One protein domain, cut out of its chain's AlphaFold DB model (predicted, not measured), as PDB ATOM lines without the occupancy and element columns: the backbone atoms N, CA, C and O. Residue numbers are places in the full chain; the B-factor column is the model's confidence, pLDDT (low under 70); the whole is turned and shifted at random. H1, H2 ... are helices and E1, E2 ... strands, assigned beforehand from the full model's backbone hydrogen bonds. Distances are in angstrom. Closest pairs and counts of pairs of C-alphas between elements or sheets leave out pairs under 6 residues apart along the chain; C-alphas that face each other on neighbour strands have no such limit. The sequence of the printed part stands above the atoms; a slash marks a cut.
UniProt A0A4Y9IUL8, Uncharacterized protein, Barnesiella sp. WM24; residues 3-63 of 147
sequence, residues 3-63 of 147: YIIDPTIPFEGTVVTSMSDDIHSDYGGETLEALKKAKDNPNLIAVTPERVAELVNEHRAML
ATOM      1  N   TYR A   3     -22.829  45.502  25.245       97.62
ATOM      2  CA  TYR A   3     -23.013  44.134  25.707       97.62
ATOM      3  C   TYR A   3     -22.265  43.924  27.009       97.62
ATOM      4  O   TYR A   3     -21.186  44.482  27.197       97.62
ATOM      5  N   ILE A   4     -22.828  43.125  27.906       97.56
ATOM      6  CA  ILE A   4     -22.176  42.768  29.160       97.56
ATOM      7  C   ILE A   4     -21.508  41.411  28.997       97.56
ATOM      8  O   ILE A   4     -22.153  40.451  28.581       97.56
ATOM      9  N   ILE A   5     -20.229  41.329  29.343       97.44
ATOM     10  CA  ILE A   5     -19.471  40.077  29.365       97.44
ATOM     11  C   ILE A   5     -18.799  39.893  30.721       97.44
ATOM     12  O   ILE A   5     -18.558  40.863  31.445       97.44
ATOM     13  N   ASP A   6     -18.466  38.645  31.029       96.94
ATOM     14  CA  ASP A   6     -17.499  38.317  32.067       96.94
ATOM     15  C   ASP A   6     -16.126  38.101  31.408       96.94
ATOM     16  O   ASP A   6     -15.958  37.131  30.669       96.94
ATOM     17  N   PRO A   7     -15.148  38.993  31.626       95.06
ATOM     18  CA  PRO A   7     -13.824  38.867  31.029       95.06
ATOM     19  C   PRO A   7     -12.932  37.849  31.757       95.06
ATOM     20  O   PRO A   7     -11.811  37.611  31.314       95.06
ATOM     21  N   THR A   8     -13.373  37.295  32.891       95.25
ATOM     22  CA  THR A   8     -12.583  36.352  33.698       95.25
ATOM     23  C   THR A   8     -12.705  34.906  33.227       95.25
ATOM     24  O   THR A   8     -11.882  34.071  33.604       95.25
ATOM     25  N   ILE A   9     -13.689  34.622  32.373       94.25
ATOM     26  CA  ILE A   9     -13.913  33.314  31.762       94.25
ATOM     27  C   ILE A   9     -13.694  33.387  30.243       94.25
ATOM     28  O   ILE A   9     -13.880  34.451  29.644       94.25
ATOM     29  N   PRO A  10     -13.300  32.275  29.594       94.25
ATOM     30  CA  PRO A  10     -13.257  32.208  28.140       94.25
ATOM     31  C   PRO A  10     -14.616  32.556  27.530       94.25
ATOM     32  O   PRO A  10     -15.661  32.164  28.041       94.25
ATOM     33  N   PHE A  11     -14.606  33.283  26.416       95.19
ATOM     34  CA  PHE A  11     -15.839  33.600  25.709       95.19
ATOM     35  C   PHE A  11     -16.393  32.347  25.022       95.19
ATOM     36  O   PHE A  11     -15.702  31.733  24.208       95.19
ATOM     37  N   GLU A  12     -17.646  31.998  25.316       92.81
ATOM     38  CA  GLU A  12     -18.321  30.787  24.815       92.81
ATOM     39  C   GLU A  12     -19.365  31.083  23.724       92.81
ATOM     40  O   GLU A  12     -20.292  30.312  23.490       92.81
ATOM     41  N   GLY A  13     -19.256  32.234  23.056       92.75
ATOM     42  CA  GLY A  13     -20.215  32.638  22.023       92.75
ATOM     43  C   GLY A  13     -21.472  33.325  22.554       92.75
ATOM     44  O   GLY A  13     -22.374  33.619  21.772       92.75
ATOM     45  N   THR A  14     -21.537  33.615  23.854       92.62
ATOM     46  CA  THR A  14     -22.681  34.279  24.486       92.62
ATOM     47  C   THR A  14     -22.245  35.460  25.345       92.62
ATOM     48  O   THR A  14     -21.162  35.489  25.926       92.62
ATOM     49  N   VAL A  15     -23.110  36.469  25.401       95.44
ATOM     50  CA  VAL A  15     -22.980  37.631  26.286       95.44
ATOM     51  C   VAL A  15     -23.959  37.476  27.444       95.44
ATOM     52  O   VAL A  15     -24.977  36.799  27.319       95.44
ATOM     53  N   VAL A  16     -23.687  38.137  28.564       95.56
ATOM     54  CA  VAL A  16     -24.566  38.108  29.739       95.56
ATOM     55  C   VAL A  16     -25.902  38.790  29.444       95.56
ATOM     56  O   VAL A  16     -26.952  38.291  29.836       95.56
ATOM     57  N   THR A  17     -25.859  39.946  28.781       96.31
ATOM     58  CA  THR A  17     -27.028  40.692  28.290       96.31
ATOM     59  C   THR A  17     -26.572  41.749  27.284       96.31
ATOM     60  O   THR A  17     -25.397  42.122  27.255       96.31
ATOM     61  N   SER A  18     -27.500  42.275  26.492       96.88
ATOM     62  CA  SER A  18     -27.354  43.543  25.771       96.88
ATOM     63  C   SER A  18     -27.970  44.701  26.565       96.88
ATOM     64  O   SER A  18     -28.777  44.475  27.473       96.88
ATOM     65  N   MET A  19     -27.540  45.922  26.248       97.44
ATOM     66  CA  MET A  19     -28.082  47.187  26.746       97.44
ATOM     67  C   MET A  19     -28.229  48.149  25.567       97.44
ATOM     68  O   MET A  19     -27.247  48.750  25.111       97.44
ATOM     69  N   SER A  20     -29.441  48.280  25.034       95.44
ATOM     70  CA  SER A  20     -29.720  49.106  23.857       95.44
ATOM     71  C   SER A  20     -29.609  50.603  24.157       95.44
ATOM     72  O   SER A  20     -29.122  51.358  23.314       95.44
ATOM     73  N   ASP A  21     -29.970  51.008  25.379       95.69
ATOM     74  CA  ASP A  21     -29.891  52.384  25.894       95.69
ATOM     75  C   ASP A  21     -28.560  52.710  26.605       95.69
ATOM     76  O   ASP A  21     -28.422  53.770  27.212       95.69
ATOM     77  N   ASP A  22     -27.585  51.797  26.532       93.19
ATOM     78  CA  ASP A  22     -26.274  51.854  27.196       93.19
ATOM     79  C   ASP A  22     -26.286  51.804  28.734       93.19
ATOM     80  O   ASP A  22     -25.211  51.912  29.339       93.19
ATOM     81  N   ILE A  23     -27.454  51.629  29.363       94.31
ATOM     82  CA  ILE A  23     -27.629  51.734  30.817       94.31
ATOM     83  C   ILE A  23     -28.295  50.486  31.403       94.31
ATOM     84  O   ILE A  23     -27.807  49.975  32.414       94.31
ATOM     85  N   HIS A  24     -29.380  50.002  30.802       96.81
ATOM     86  CA  HIS A  24     -30.229  48.948  31.347       96.81
ATOM     87  C   HIS A  24     -30.176  47.685  30.488       96.81
ATOM     88  O   HIS A  24     -30.119  47.750  29.261       96.81
ATOM     89  N   SER A  25     -30.215  46.521  31.139       95.56
ATOM     90  CA  SER A  25     -30.390  45.236  30.460       95.56
ATOM     91  C   SER A  25     -31.678  45.244  29.640       95.56
ATOM     92  O   SER A  25     -32.749  45.523  30.177       95.56
ATOM     93  N   ASP A  26     -31.589  44.840  28.375       95.62
ATOM     94  CA  ASP A  26     -32.756  44.721  27.493       95.62
ATOM     95  C   ASP A  26     -33.759  43.644  27.958       95.62
ATOM     96  O   ASP A  26     -34.910  43.647  27.526       95.62
ATOM     97  N   TYR A  27     -33.339  42.725  28.838       92.62
ATOM     98  CA  TYR A  27     -34.153  41.592  29.294       92.62
ATOM     99  C   TYR A  27     -34.678  41.745  30.726       92.62
ATOM    100  O   TYR A  27     -35.781  41.280  31.009       92.62
ATOM    101  N   GLY A  28     -33.914  42.372  31.628       92.38
ATOM    102  CA  GLY A  28     -34.296  42.519  33.042       92.38
ATOM    103  C   GLY A  28     -34.366  43.964  33.551       92.38
ATOM    104  O   GLY A  28     -34.842  44.207  34.659       92.38
ATOM    105  N   GLY A  29     -33.949  44.946  32.744       94.19
ATOM    106  CA  GLY A  29     -33.976  46.364  33.107       94.19
ATOM    107  C   GLY A  29     -32.934  46.779  34.152       94.19
ATOM    108  O   GLY A  29     -32.950  47.923  34.601       94.19
ATOM    109  N   GLU A  30     -32.025  45.894  34.567       96.62
ATOM    110  CA  GLU A  30     -31.008  46.206  35.570       96.62
ATOM    111  C   GLU A  30     -29.832  46.984  34.978       96.62
ATOM    112  O   GLU A  30     -29.420  46.771  33.838       96.62
ATOM    113  N   THR A  31     -29.221  47.846  35.791       97.31
ATOM    114  CA  THR A  31     -27.938  48.473  35.454       97.31
ATOM    115  C   THR A  31     -26.776  47.491  35.604       97.31
ATOM    116  O   THR A  31     -26.893  46.470  36.283       97.31
ATOM    117  N   LEU A  32     -25.604  47.817  35.043       96.94
ATOM    118  CA  LEU A  32     -24.395  46.995  35.206       96.94
ATOM    119  C   LEU A  32     -24.048  46.733  36.683       96.94
ATOM    120  O   LEU A  32     -23.723  45.608  37.048       96.94
ATOM    121  N   GLU A  33     -24.153  47.741  37.549       97.19
ATOM    122  CA  GLU A  33     -23.852  47.581  38.979       97.19
ATOM    123  C   GLU A  33     -24.868  46.674  39.690       97.19
ATOM    124  O   GLU A  33     -24.498  45.858  40.535       97.19
ATOM    125  N   ALA A  34     -26.145  46.755  39.306       96.88
ATOM    126  CA  ALA A  34     -27.162  45.835  39.799       96.88
ATOM    127  C   ALA A  34     -26.918  44.397  39.302       96.88
ATOM    128  O   ALA A  34     -27.023  43.468  40.101       96.88
ATOM    129  N   LEU A  35     -26.501  44.211  38.041       96.50
ATOM    130  CA  LEU A  35     -26.121  42.903  37.490       96.50
ATOM    131  C   LEU A  35     -24.920  42.293  38.216       96.50
ATOM    132  O   LEU A  35     -24.968  41.116  38.571       96.50
ATOM    133  N   LYS A  36     -23.869  43.082  38.481       97.38
ATOM    134  CA  LYS A  36     -22.696  42.634  39.250       97.38
ATOM    135  C   LYS A  36     -23.099  42.099  40.619       97.38
ATOM    136  O   LYS A  36     -22.644  41.034  41.018       97.38
ATOM    137  N   LYS A  37     -23.987  42.813  41.318       96.88
ATOM    138  CA  LYS A  37     -24.502  42.387  42.625       96.88
ATOM    139  C   LYS A  37     -25.393  41.148  42.519       96.88
ATOM    140  O   LYS A  37     -25.257  40.240  43.328       96.88
ATOM    141  N   ALA A  38     -26.298  41.107  41.542       94.25
ATOM    142  CA  ALA A  38     -27.232  39.997  41.359       94.25
ATOM    143  C   ALA A  38     -26.524  38.684  40.990       94.25
ATOM    144  O   ALA A  38     -26.962  37.616  41.408       94.25
ATOM    145  N   LYS A  39     -25.428  38.764  40.226       93.25
ATOM    146  CA  LYS A  39     -24.611  37.614  39.807       93.25
ATOM    147  C   LYS A  39     -23.416  37.331  40.721       93.25
ATOM    148  O   LYS A  39     -22.641  36.441  40.395       93.25
ATOM    149  N   ASP A  40     -23.257  38.088  41.807       96.19
ATOM    150  CA  ASP A  40     -22.086  38.045  42.697       96.19
ATOM    151  C   ASP A  40     -20.746  38.078  41.932       96.19
ATOM    152  O   ASP A  40     -19.804  37.340  42.208       96.19
ATOM    153  N   ASN A  41     -20.680  38.924  40.901       96.19
ATOM    154  CA  ASN A  41     -19.533  39.023  40.010       96.19
ATOM    155  C   ASN A  41     -19.178  40.493  39.747       96.19
ATOM    156  O   ASN A  41     -19.782  41.127  38.877       96.19
ATOM    157  N   PRO A  42     -18.189  41.061  40.460       96.19
ATOM    158  CA  PRO A  42     -17.791  42.456  40.284       96.19
ATOM    159  C   PRO A  42     -17.051  42.723  38.964       96.19
ATOM    160  O   PRO A  42     -16.899  43.886  38.585       96.19
ATOM    161  N   ASN A  43     -16.602  41.678  38.259       97.31
ATOM    162  CA  ASN A  43     -15.760  41.794  37.069       97.31
ATOM    163  C   ASN A  43     -16.553  41.972  35.771       97.31
ATOM    164  O   ASN A  43     -15.941  42.144  34.720       97.31
ATOM    165  N   LEU A  44     -17.889  41.954  35.819       97.50
ATOM    166  CA  LEU A  44     -18.701  42.202  34.631       97.50
ATOM    167  C   LEU A  44     -18.388  43.579  34.044       97.50
ATOM    168  O   LEU A  44     -18.399  44.595  34.746       97.50
ATOM    169  N   ILE A  45     -18.153  43.616  32.737       97.56
ATOM    170  CA  ILE A  45     -17.853  44.848  32.009       97.56
ATOM    171  C   ILE A  45     -18.826  45.044  30.857       97.56
ATOM    172  O   ILE A  45     -19.305  44.083  30.258       97.56
ATOM    173  N   ALA A  46     -19.080  46.307  30.530       97.69
ATOM    174  CA  ALA A  46     -19.771  46.673  29.308       97.69
ATOM    175  C   ALA A  46     -18.756  46.857  28.173       97.69
ATOM    176  O   ALA A  46     -17.795  47.615  28.312       97.69
ATOM    177  N   VAL A  47     -18.985  46.188  27.049       97.69
ATOM    178  CA  VAL A  47     -18.150  46.234  25.847       97.69
ATOM    179  C   VAL A  47     -18.954  46.700  24.637       97.69
ATOM    180  O   VAL A  47     -20.189  46.676  24.638       97.69
ATOM    181  N   THR A  48     -18.248  47.153  23.602       97.31
ATOM    182  CA  THR A  48     -18.868  47.608  22.355       97.31
ATOM    183  C   THR A  48     -19.242  46.424  21.451       97.31
ATOM    184  O   THR A  48     -18.711  45.321  21.628       97.31
ATOM    185  N   PRO A  49     -20.134  46.620  20.461       96.62
ATOM    186  CA  PRO A  49     -20.439  45.597  19.461       96.62
ATOM    187  C   PRO A  49     -19.205  45.093  18.702       96.62
ATOM    188  O   PRO A  49     -19.108  43.899  18.430       96.62
ATOM    189  N   GLU A  50     -18.239  45.967  18.414       97.44
ATOM    190  CA  GLU A  50     -16.989  45.606  17.733       97.44
ATOM    191  C   GLU A  50     -16.181  44.616  18.573       97.44
ATOM    192  O   GLU A  50     -15.720  43.598  18.058       97.44
ATOM    193  N   ARG A  51     -16.088  44.847  19.890       97.19
ATOM    194  CA  ARG A  51     -15.388  43.924  20.789       97.19
ATOM    195  C   ARG A  51     -16.087  42.566  20.881       97.19
ATOM    196  O   ARG A  51     -15.416  41.542  20.949       97.19
ATOM    197  N   VAL A  52     -17.421  42.530  20.860       96.75
ATOM    198  CA  VAL A  52     -18.162  41.256  20.800       96.75
ATOM    199  C   VAL A  52     -17.893  40.532  19.484       96.75
ATOM    200  O   VAL A  52     -17.681  39.324  19.497       96.75
ATOM    201  N   ALA A  53     -17.843  41.249  18.359       95.75
ATOM    202  CA  ALA A  53     -17.522  40.650  17.067       95.75
ATOM    203  C   ALA A  53     -16.114  40.026  17.052       95.75
ATOM    204  O   ALA A  53     -15.939  38.932  16.514       95.75
ATOM    205  N   GLU A  54     -15.121  40.670  17.672       97.06
ATOM    206  CA  GLU A  54     -13.781  40.096  17.864       97.06
ATOM    207  C   GLU A  54     -13.831  38.791  18.666       97.06
ATOM    208  O   GLU A  54     -13.349  37.764  18.192       97.06
ATOM    209  N   LEU A  55     -14.487  38.802  19.833       96.81
ATOM    210  CA  LEU A  55     -14.622  37.624  20.696       96.81
ATOM    211  C   LEU A  55     -15.354  36.468  19.996       96.81
ATOM    212  O   LEU A  55     -14.947  35.311  20.099       96.81
ATOM    213  N   VAL A  56     -16.407  36.774  19.237       95.75
ATOM    214  CA  VAL A  56     -17.134  35.801  18.410       95.75
ATOM    215  C   VAL A  56     -16.222  35.194  17.349       95.75
ATOM    216  O   VAL A  56     -16.221  33.975  17.181       95.75
ATOM    217  N   ASN A  57     -15.421  36.006  16.659       95.19
ATOM    218  CA  ASN A  57     -14.489  35.517  15.645       95.19
ATOM    219  C   ASN A  57     -13.385  34.639  16.249       95.19
ATOM    220  O   ASN A  57     -13.062  33.596  15.676       95.19
ATOM    221  N   GLU A  58     -12.841  35.023  17.404       95.50
ATOM    222  CA  GLU A  58     -11.862  34.232  18.156       95.50
ATOM    223  C   GLU A  58     -12.451  32.879  18.577       95.50
ATOM    224  O   GLU A  58     -11.873  31.829  18.286       95.50
ATOM    225  N   HIS A  59     -13.643  32.885  19.176       95.44
ATOM    226  CA  HIS A  59     -14.322  31.666  19.614       95.44
ATOM    227  C   HIS A  59     -14.699  30.760  18.436       95.44
ATOM    228  O   HIS A  59     -14.449  29.556  18.463       95.44
ATOM    229  N   ARG A  60     -15.221  31.333  17.346       95.06
ATOM    230  CA  ARG A  60     -15.487  30.610  16.095       95.06
ATOM    231  C   ARG A  60     -14.216  29.957  15.545       95.06
ATOM    232  O   ARG A  60     -14.244  28.790  15.162       95.06
ATOM    233  N   ALA A  61     -13.098  30.683  15.505       94.69
ATOM    234  CA  ALA A  61     -11.830  30.145  15.018       94.69
ATOM    235  C   ALA A  61     -11.296  29.013  15.909       94.69
ATOM    236  O   ALA A  61     -10.762  28.036  15.384       94.69
ATOM    237  N   MET A  62     -11.463  29.131  17.229       94.94
ATOM    238  CA  MET A  62     -11.120  28.083  18.190       94.94
ATOM    239  C   MET A  62     -11.942  26.813  17.939       94.94
ATOM    240  O   MET A  62     -11.362  25.747  17.764       94.94
ATOM    241  N   LEU A  63     -13.270  26.926  17.840       94.12
ATOM    242  CA  LEU A  63     -14.150  25.784  17.574       94.12
ATOM    243  C   LEU A  63     -13.839  25.098  16.242       94.12
ATOM    244  O   LEU A  63     -13.804  23.874  16.173       94.12
TER     245      LEU A  63
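Overview. This is residues 3 to 63 of the 147 residues of an uncharacterized protein of Barnesiella sp. WM24 (UniProt A0A4Y9IUL8). What shape does the model have? A small sheet of three short strands, E2, E1 and E3, stands between two helices, with H1 towards one end of the longest axis and the longer H2 reaching towards the other. What is it made of? The printed part has 61 residues, with E1, E2, H1, E3 and H2 in that order along the chain, a mixed class of helices and strands. The sheet's order is E2, E1, E3, antiparallel throughout; the whole is compact, with a radius of gyration of the C-alphas of 11.7 A and spans of 33 by 23 by 15 A.

Along the chain. Where do the strands lie? E1 is residues 3 to 5, with C-alpha 3 at (-23.013, 44.134, 25.707); E2 is residues 17 to 19 and E3 residues 45 to 47. Where do the helices lie? H1 is residues 32 to 38, 9.7 A long. H2 is residues 49 to 63, 20.9 A long, with C-alpha 63 at (-14.150, 25.784, 17.574).

Arrangement. How is the sheet paired? E1 and E2 form a hairpin, with N 4 and O 17 at 2.8 A, within hydrogen-bond range. E1 and E3 are antiparallel neighbours, with N 3 and O 47 at 3.0 A. How do the helices stand? H1 only grazes the sheet with residues 32 to 36, and H2 with residues 49 to 52; H1 and H2 are apart. The closest C-alphas of H1 and E3 are those of Leu 32 and Ala 46, 7.5 A apart, and of E1 and H2 those of Tyr 3 and Pro 49, 6.9 A apart. In H1 and H2 every O i to N i+4 pair is within hydrogen-bond range. What do E2, H1 and E3 form? They are a split strand-helix-strand unit, two strands running the same way with E1 between them, and its crossover is right-handed.

Size, cuts and confidence. How large is it? The two C-alphas farthest apart, those of Ala 34 and Ala 61, are 33.1 A apart. Are there cuts or long links? The printed part has no cut, and the links E1 to E2 and E2 to H1 are long. Is confidence low anywhere? No printed residue is under 70, and the mean pLDDT of the printed part is 95.8.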